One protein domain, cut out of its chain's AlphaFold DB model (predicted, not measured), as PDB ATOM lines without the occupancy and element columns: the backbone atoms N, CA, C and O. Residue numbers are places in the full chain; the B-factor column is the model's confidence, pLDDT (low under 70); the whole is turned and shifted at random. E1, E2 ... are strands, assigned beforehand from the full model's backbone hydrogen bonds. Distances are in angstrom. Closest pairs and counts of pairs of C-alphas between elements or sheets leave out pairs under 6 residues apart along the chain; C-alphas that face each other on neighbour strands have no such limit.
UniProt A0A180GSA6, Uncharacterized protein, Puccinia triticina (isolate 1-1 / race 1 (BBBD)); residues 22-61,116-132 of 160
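AT A GLANCE: This is residues 22 to 61 and 116 to 132 of the 160 residues of an uncharacterized protein of Puccinia triticina (isolate 1-1 / race 1 (BBBD)) (UniProt A0A180GSA6). One small antiparallel sheet of five strands, strongly twisted and curled like part of a barrel, makes up this domain; the curl stays open, with the edge strands E1 and E2 apart. The longest strand, E5, bends sharply, so that its earlier part runs beside E1 and its last residues beside E4, while E4, E3 and E2 follow as two hairpins in a row. The printed part has 57 residues, with five named strands, E1 to E5 along the chain, and no named helix; across the sheet the order is E1, E5, E4, E3, E2. The class is all strand, though under half of the residues, 23 of 57, are in named strands. The whole is compact, with a radius of gyration of the C-alphas of 10.2 A, and spans 26 by 26 by 19 A.

IN THESE COORDINATES: E5, residues 116 to 123, is 16.4 A from first to last C-alpha and ends at C-alpha 123 (198.431, 167.369, 207.485). E1, residues 23 to 27, is 12.8 A long and begins at C-alpha 23 (192.607, 174.505, 208.161). E3, residues 39 to 42, is 9.6 A long and begins at C-alpha 39 (206.226, 175.180, 203.272). E4, residues 51 to 53, and E2, residues 32 to 34, are shorter, 6.6 A and 6.4 A.

HOW THE PARTS SIT: E5 bends by 90 degrees at residue 119, and its pairing is staggered: residues 116 to 121 pair with E1 and residues 121 to 123 with E4. E1 and E5 are antiparallel at 125 degrees, with N 25 and O 118 within hydrogen-bond range at 2.8 A. E5 and E4 are antiparallel at 115 degrees, with N 122 and O 52 at 2.8 A. E2, E3 and E4 form a meander, each strand the antiparallel neighbour of the one before. In the hairpin of E3 and E4, N 53 and O 40 are 2.7 A apart; in the hairpin of E2 and E3, N 41 and O 32 are 2.7 A apart. From edge to edge the strands' lines turn by 122 degrees and the way across the sheet by 93 degrees. The closest C-alphas of E1 and E3, those of Cys 27 and Cys 42, are 5.8 A apart. E2 is apart from E4 and E5. Outside the named strands, residues 58 to 59 pair antiparallel with residues 117 to 118 of E5.

THE WHOLE: The two C-alphas farthest apart, those of Asp 119 and Gln 131, are 27.4 A from each other. Residues 62 to 115 are not printed; C-alphas 61 and 116 are 5.1 A apart across this cut, which lies in the link from E4 to E5. The links E1 to E2 and E2 to E3 are tight, and E3 to E4 is short. The mean pLDDT of the printed part is 75.0; it is under 70 at residues 22 and 28, 44 to 49 and 125 to 132.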
ATOM      1  N   GLY A  22     192.840 174.582 203.328       66.31
ATOM      2  CA  GLY A  22     193.574 174.220 204.516       66.31
ATOM      3  C   GLY A  22     192.811 174.684 205.742       66.31
ATOM      4  O   GLY A  22     191.957 175.568 205.664       66.31
ATOM      5  N   PHE A  23     193.113 174.066 206.870       79.69
ATOM      6  CA  PHE A  23     192.607 174.505 208.161       79.69
ATOM      7  C   PHE A  23     193.604 175.483 208.801       79.69
ATOM      8  O   PHE A  23     194.802 175.407 208.504       79.69
ATOM      9  N   PRO A  24     193.138 176.403 209.661       83.00
ATOM     10  CA  PRO A  24     194.028 177.253 210.435       83.00
ATOM     11  C   PRO A  24     194.786 176.422 211.477       83.00
ATOM     12  O   PRO A  24     194.213 175.525 212.099       83.00
ATOM     13  N   ALA A  25     196.066 176.725 211.683       81.94
ATOM     14  CA  ALA A  25     196.893 176.092 212.702       81.94
ATOM     15  C   ALA A  25     197.795 177.106 213.412       81.94
ATOM     16  O   ALA A  25     198.188 178.136 212.861       81.94
ATOM     17  N   THR A  26     198.139 176.760 214.646       82.69
ATOM     18  CA  THR A  26     198.918 177.581 215.566       82.69
ATOM     19  C   THR A  26     200.151 176.781 215.975       82.69
ATOM     20  O   THR A  26     200.020 175.673 216.489       82.69
ATOM     21  N   CYS A  27     201.342 177.317 215.717       78.38
ATOM     22  CA  CYS A  27     202.612 176.626 215.923       78.38
ATOM     23  C   CYS A  27     203.419 177.306 217.027       78.38
ATOM     24  O   CYS A  27     204.203 178.224 216.770       78.38
ATOM     25  N   SER A  28     203.176 176.881 218.268       69.25
ATOM     26  CA  SER A  28     203.801 177.458 219.466       69.25
ATOM     27  C   SER A  28     205.273 177.089 219.586       69.25
ATOM     28  O   SER A  28     206.092 177.958 219.875       69.25
ATOM     29  N   ASN A  29     205.611 175.831 219.291       72.81
ATOM     30  CA  ASN A  29     206.943 175.269 219.495       72.81
ATOM     31  C   ASN A  29     207.432 174.587 218.202       72.81
ATOM     32  O   ASN A  29     206.636 173.997 217.472       72.81
ATOM     33  N   ASP A  30     208.732 174.680 217.922       75.62
ATOM     34  CA  ASP A  30     209.457 173.865 216.929       75.62
ATOM     35  C   ASP A  30     209.060 173.982 215.443       75.62
ATOM     36  O   ASP A  30     209.274 173.056 214.661       75.62
ATOM     37  N   TRP A  31     208.545 175.125 214.983       83.44
ATOM     38  CA  TRP A  31     208.251 175.306 213.557       83.44
ATOM     39  C   TRP A  31     209.486 175.688 212.728       83.44
ATOM     40  O   TRP A  31     210.425 176.345 213.185       83.44
ATOM     41  N   SER A  32     209.469 175.334 211.445       85.75
ATOM     42  CA  SER A  32     210.505 175.744 210.499       85.75
ATOM     43  C   SER A  32     209.964 175.929 209.088       85.75
ATOM     44  O   SER A  32     209.022 175.268 208.669       85.75
ATOM     45  N   MET A  33     210.562 176.842 208.337       83.00
ATOM     46  CA  MET A  33     210.270 177.063 206.931       83.00
ATOM     47  C   MET A  33     211.236 176.243 206.075       83.00
ATOM     48  O   MET A  33     212.447 176.480 206.081       83.00
ATOM     49  N   ASP A  34     210.696 175.301 205.306       79.25
ATOM     50  CA  ASP A  34     211.432 174.564 204.288       79.25
ATOM     51  C   ASP A  34     211.429 175.362 202.977       79.25
ATOM     52  O   ASP A  34     210.392 175.572 202.344       79.25
ATOM     53  N   ARG A  35     212.613 175.815 202.558       70.06
ATOM     54  CA  ARG A  35     212.806 176.563 201.307       70.06
ATOM     55  C   ARG A  35     212.712 175.699 200.054       70.06
ATOM     56  O   ARG A  35     212.423 176.232 198.991       70.06
ATOM     57  N   ARG A  36     212.983 174.395 200.137       74.38
ATOM     58  CA  ARG A  36     212.918 173.504 198.967       74.38
ATOM     59  C   ARG A  36     211.472 173.286 198.564       74.38
ATOM     60  O   ARG A  36     211.133 173.414 197.395       74.38
ATOM     61  N   GLU A  37     210.628 173.028 199.553       75.19
ATOM     62  CA  GLU A  37     209.205 172.774 199.340       75.19
ATOM     63  C   GLU A  37     208.336 174.033 199.462       75.19
ATOM     64  O   GLU A  37     207.161 173.990 199.111       75.19
ATOM     65  N   HIS A  38     208.901 175.161 199.912       81.88
ATOM     66  CA  HIS A  38     208.175 176.409 200.183       81.88
ATOM     67  C   HIS A  38     206.993 176.200 201.142       81.88
ATOM     68  O   HIS A  38     205.890 176.696 200.914       81.88
ATOM     69  N   VAL A  39     207.232 175.480 202.241       83.62
ATOM     70  CA  VAL A  39     206.226 175.180 203.272       83.62
ATOM     71  C   VAL A  39     206.741 175.528 204.662       83.62
ATOM     72  O   VAL A  39     207.929 175.412 204.947       83.62
ATOM     73  N   VAL A  40     205.840 175.943 205.546       84.94
ATOM     74  CA  VAL A  40     206.096 176.021 206.987       84.94
ATOM     75  C   VAL A  40     205.690 174.693 207.599       84.94
ATOM     76  O   VAL A  40     204.540 174.293 207.482       84.94
ATOM     77  N   ARG A  41     206.620 174.003 208.243       85.06
ATOM     78  CA  ARG A  41     206.381 172.752 208.952       85.06
ATOM     79  C   ARG A  41     206.266 173.044 210.435       85.06
ATOM     80  O   ARG A  41     207.157 173.666 211.007       85.06
ATOM     81  N   CYS A  42     205.192 172.568 211.042       81.81
ATOM     82  CA  CYS A  42     204.970 172.650 212.473       81.81
ATOM     83  C   CYS A  42     204.803 171.230 213.017       81.81
ATOM     84  O   CYS A  42     203.762 170.604 212.791       81.81
ATOM     85  N   PRO A  43     205.826 170.686 213.688       71.06
ATOM     86  CA  PRO A  43     205.685 169.446 214.419       71.06
ATOM     87  C   PRO A  43     204.776 169.722 215.617       71.06
ATOM     88  O   PRO A  43     205.076 170.555 216.467       71.06
ATOM     89  N   ASN A  44     203.632 169.050 215.671       65.00
ATOM     90  CA  ASN A  44     202.819 169.062 216.873       65.00
ATOM     91  C   ASN A  44     203.260 167.886 217.747       65.00
ATOM     92  O   ASN A  44     202.880 166.744 217.488       65.00
ATOM     93  N   VAL A  45     204.086 168.181 218.752       53.94
ATOM     94  CA  VAL A  45     204.635 167.186 219.687       53.94
ATOM     95  C   VAL A  45     203.527 166.540 220.535       53.94
ATOM     96  O   VAL A  45     203.667 165.394 220.942       53.94
ATOM     97  N   GLU A  46     202.399 167.228 220.750       52.69
ATOM     98  CA  GLU A  46     201.284 166.736 221.574       52.69
ATOM     99  C   GLU A  46     200.272 165.883 220.794       52.69
ATOM    100  O   GLU A  46     199.647 164.997 221.366       52.69
ATOM    101  N   SER A  47     200.090 166.141 219.492       55.25
ATOM    102  CA  SER A  47     199.056 165.470 218.676       55.25
ATOM    103  C   SER A  47     199.585 164.428 217.685       55.25
ATOM    104  O   SER A  47     198.808 163.932 216.868       55.25
ATOM    105  N   GLU A  48     200.899 164.154 217.695       56.38
ATOM    106  CA  GLU A  48     201.638 163.236 216.797       56.38
ATOM    107  C   GLU A  48     201.502 163.498 215.282       56.38
ATOM    108  O   GLU A  48     202.230 162.915 214.479       56.38
ATOM    109  N   THR A  49     200.609 164.397 214.863       67.94
ATOM    110  CA  THR A  49     200.344 164.719 213.462       67.94
ATOM    111  C   THR A  49     200.986 166.060 213.111       67.94
ATOM    112  O   THR A  49     200.457 167.120 213.455       67.94
ATOM    113  N   PRO A  50     202.153 166.058 212.443       76.06
ATOM    114  CA  PRO A  50     202.755 167.294 211.975       76.06
ATOM    115  C   PRO A  50     201.859 167.951 210.924       76.06
ATOM    116  O   PRO A  50     201.129 167.289 210.178       76.06
ATOM    117  N   VAL A  51     201.926 169.277 210.851       83.25
ATOM    118  CA  VAL A  51     201.196 170.063 209.855       83.25
ATOM    119  C   VAL A  51     202.166 170.847 208.986       83.25
ATOM    120  O   VAL A  51     203.220 171.300 209.438       83.25
ATOM    121  N   LYS A  52     201.791 171.020 207.723       87.38
ATOM    122  CA  LYS A  52     202.481 171.870 206.758       87.38
ATOM    123  C   LYS A  52     201.559 172.998 206.318       87.38
ATOM    124  O   LYS A  52     200.405 172.763 205.975       87.38
ATOM    125  N   CYS A  53     202.068 174.217 206.300       85.75
ATOM    126  CA  CYS A  53     201.315 175.427 206.018       85.75
ATOM    127  C   CYS A  53     201.934 176.206 204.859       85.75
ATOM    128  O   CYS A  53     203.149 176.178 204.645       85.75
ATOM    129  N   ALA A  54     201.098 176.930 204.114       85.56
ATOM    130  CA  ALA A  54     201.573 177.867 203.105       85.56
ATOM    131  C   ALA A  54     202.243 179.069 203.801       85.56
ATOM    132  O   ALA A  54     201.570 179.744 204.584       85.56
ATOM    133  N   PRO A  55     203.514 179.405 203.511       83.25
ATOM    134  CA  PRO A  55     204.222 180.491 204.193       83.25
ATOM    135  C   PRO A  55     203.527 181.848 204.056       83.25
ATOM    136  O   PRO A  55     203.538 182.647 204.984       83.25
ATOM    137  N   SER A  56     202.872 182.096 202.917       85.81
ATOM    138  CA  SER A  56     202.094 183.315 202.665       85.81
ATOM    139  C   SER A  56     200.840 183.448 203.534       85.81
ATOM    140  O   SER A  56     200.300 184.544 203.638       85.81
ATOM    141  N   SER A  57     200.376 182.354 204.144       86.00
ATOM    142  CA  SER A  57     199.256 182.345 205.093       86.00
ATOM    143  C   SER A  57     199.698 182.509 206.546       86.00
ATOM    144  O   SER A  57     198.848 182.588 207.425       86.00
ATOM    145  N   CYS A  58     201.009 182.521 206.807       86.44
ATOM    146  CA  CYS A  58     201.558 182.571 208.152       86.44
ATOM    147  C   CYS A  58     201.865 184.012 208.581       86.44
ATOM    148  O   CYS A  58     202.440 184.806 207.837       86.44
ATOM    149  N   SER A  59     201.490 184.331 209.814       86.88
ATOM    150  CA  SER A  59     201.640 185.634 210.456       86.88
ATOM    151  C   SER A  59     202.026 185.462 211.929       86.88
ATOM    152  O   SER A  59     202.097 184.341 212.432       86.88
ATOM    153  N   ASN A  60     202.300 186.575 212.620       88.12
ATOM    154  CA  ASN A  60     202.636 186.594 214.051       88.12
ATOM    155  C   ASN A  60     203.886 185.773 214.410       88.12
ATOM    156  O   ASN A  60     203.890 184.958 215.327       88.12
ATOM    157  N   PHE A  61     204.975 186.010 213.680       87.38
ATOM    158  CA  PHE A  61     206.268 185.397 213.974       87.38
ATOM    159  C   PHE A  61     206.707 185.672 215.425       87.38
ATOM    160  O   PHE A  61     206.639 186.826 215.863       87.38
ATOM    161  N   LEU A 116     203.358 181.386 215.922       86.00
ATOM    162  CA  LEU A 116     203.119 181.458 214.494       86.00
ATOM    163  C   LEU A 116     201.693 180.989 214.198       86.00
ATOM    164  O   LEU A 116     201.330 179.856 214.515       86.00
ATOM    165  N   THR A 117     200.897 181.849 213.576       86.56
ATOM    166  CA  THR A 117     199.519 181.544 213.180       86.56
ATOM    167  C   THR A 117     199.437 181.462 211.669       86.56
ATOM    168  O   THR A 117     199.799 182.420 210.988       86.56
ATOM    169  N   CYS A 118     198.959 180.339 211.145       85.69
ATOM    170  CA  CYS A 118     198.827 180.106 209.713       85.69
ATOM    171  C   CYS A 118     197.377 179.764 209.357       85.69
ATOM    172  O   CYS A 118     196.784 178.893 209.985       85.69
ATOM    173  N   ASP A 119     196.822 180.400 208.324       85.56
ATOM    174  CA  ASP A 119     195.414 180.210 207.929       85.56
ATOM    175  C   ASP A 119     195.192 179.059 206.934       85.56
ATOM    176  O   ASP A 119     194.057 178.666 206.666       85.56
ATOM    177  N   SER A 120     196.251 178.546 206.304       85.94
ATOM    178  CA  SER A 120     196.148 177.519 205.261       85.94
ATOM    179  C   SER A 120     197.171 176.410 205.474       85.94
ATOM    180  O   SER A 120     198.264 176.429 204.897       85.94
ATOM    181  N   CYS A 121     196.784 175.430 206.292       84.31
ATOM    182  CA  CYS A 121     197.577 174.251 206.618       84.31
ATOM    183  C   CYS A 121     196.921 172.945 206.164       84.31
ATOM    184  O   CYS A 121     195.707 172.847 205.998       84.31
ATOM    185  N   ALA A 122     197.744 171.924 205.974       84.38
ATOM    186  CA  ALA A 122     197.346 170.555 205.699       84.38
ATOM    187  C   ALA A 122     198.166 169.607 206.576       84.38
ATOM    188  O   ALA A 122     199.274 169.943 206.996       84.38
ATOM    189  N   TYR A 123     197.650 168.404 206.818       82.06
ATOM    190  CA  TYR A 123     198.431 167.369 207.485       82.06
ATOM    191  C   TYR A 123     199.683 167.038 206.677       82.06
ATOM    192  O   TYR A 123     199.655 166.907 205.446       82.06
ATOM    193  N   ASP A 124     200.795 166.923 207.387       75.94
ATOM    194  CA  ASP A 124     202.070 166.570 206.810       75.94
ATOM    195  C   ASP A 124     202.268 165.057 206.907       75.94
ATOM    196  O   ASP A 124     202.696 164.515 207.917       75.94
ATOM    197  N   VAL A 125     201.910 164.354 205.835       69.56
ATOM    198  CA  VAL A 125     202.123 162.901 205.715       69.56
ATOM    199  C   VAL A 125     203.561 162.544 205.336       69.56
ATOM    200  O   VAL A 125     203.879 161.366 205.174       69.56
ATOM    201  N   THR A 126     204.439 163.537 205.145       65.00
ATOM    202  CA  THR A 126     205.854 163.241 204.932       65.00
ATOM    203  C   THR A 126     206.469 162.851 206.273       65.00
ATOM    204  O   THR A 126     206.254 163.560 207.259       65.00
ATOM    205  N   PRO A 127     207.207 161.728 206.357       54.16
ATOM    206  CA  PRO A 127     207.885 161.364 207.590       54.16
ATOM    207  C   PRO A 127     208.815 162.518 207.953       54.16
ATOM    208  O   PRO A 127     209.743 162.833 207.203       54.16
ATOM    209  N   PHE A 128     208.515 163.189 209.066       51.31
ATOM    210  CA  PHE A 128     209.327 164.283 209.571       51.31
ATOM    211  C   PHE A 128     210.737 163.732 209.746       51.31
ATOM    212  O   PHE A 128     210.986 162.854 210.572       51.31
ATOM    213  N   ASN A 129     211.660 164.183 208.903       46.09
ATOM    214  CA  ASN A 129     213.021 163.695 208.955       46.09
ATOM    215  C   ASN A 129     213.664 164.380 210.167       46.09
ATOM    216  O   ASN A 129     214.230 165.466 210.042       46.09
ATOM    217  N   MET A 130     213.530 163.771 211.356       45.03
ATOM    218  CA  MET A 130     214.098 164.250 212.631       45.03
ATOM    219  C   MET A 130     215.590 164.606 212.514       45.03
ATOM    220  O   MET A 130     216.113 165.372 213.318       45.03
ATOM    221  N   GLN A 131     216.273 164.125 211.471       39.03
ATOM    222  CA  GLN A 131     217.624 164.531 211.104       39.03
ATOM    223  C   GLN A 131     217.791 166.044 210.879       39.03
ATOM    224  O   GLN A 131     218.880 166.554 211.130       39.03
ATOM    225  N   GLN A 132     216.770 166.788 210.426       45.22
ATOM    226  CA  GLN A 132     216.873 168.253 210.315       45.22
ATOM    227  C   GLN A 132     216.845 168.947 211.685       45.22
ATOM    228  O   GLN A 132     217.555 169.937 211.863       45.22
TER     229      GLN A 132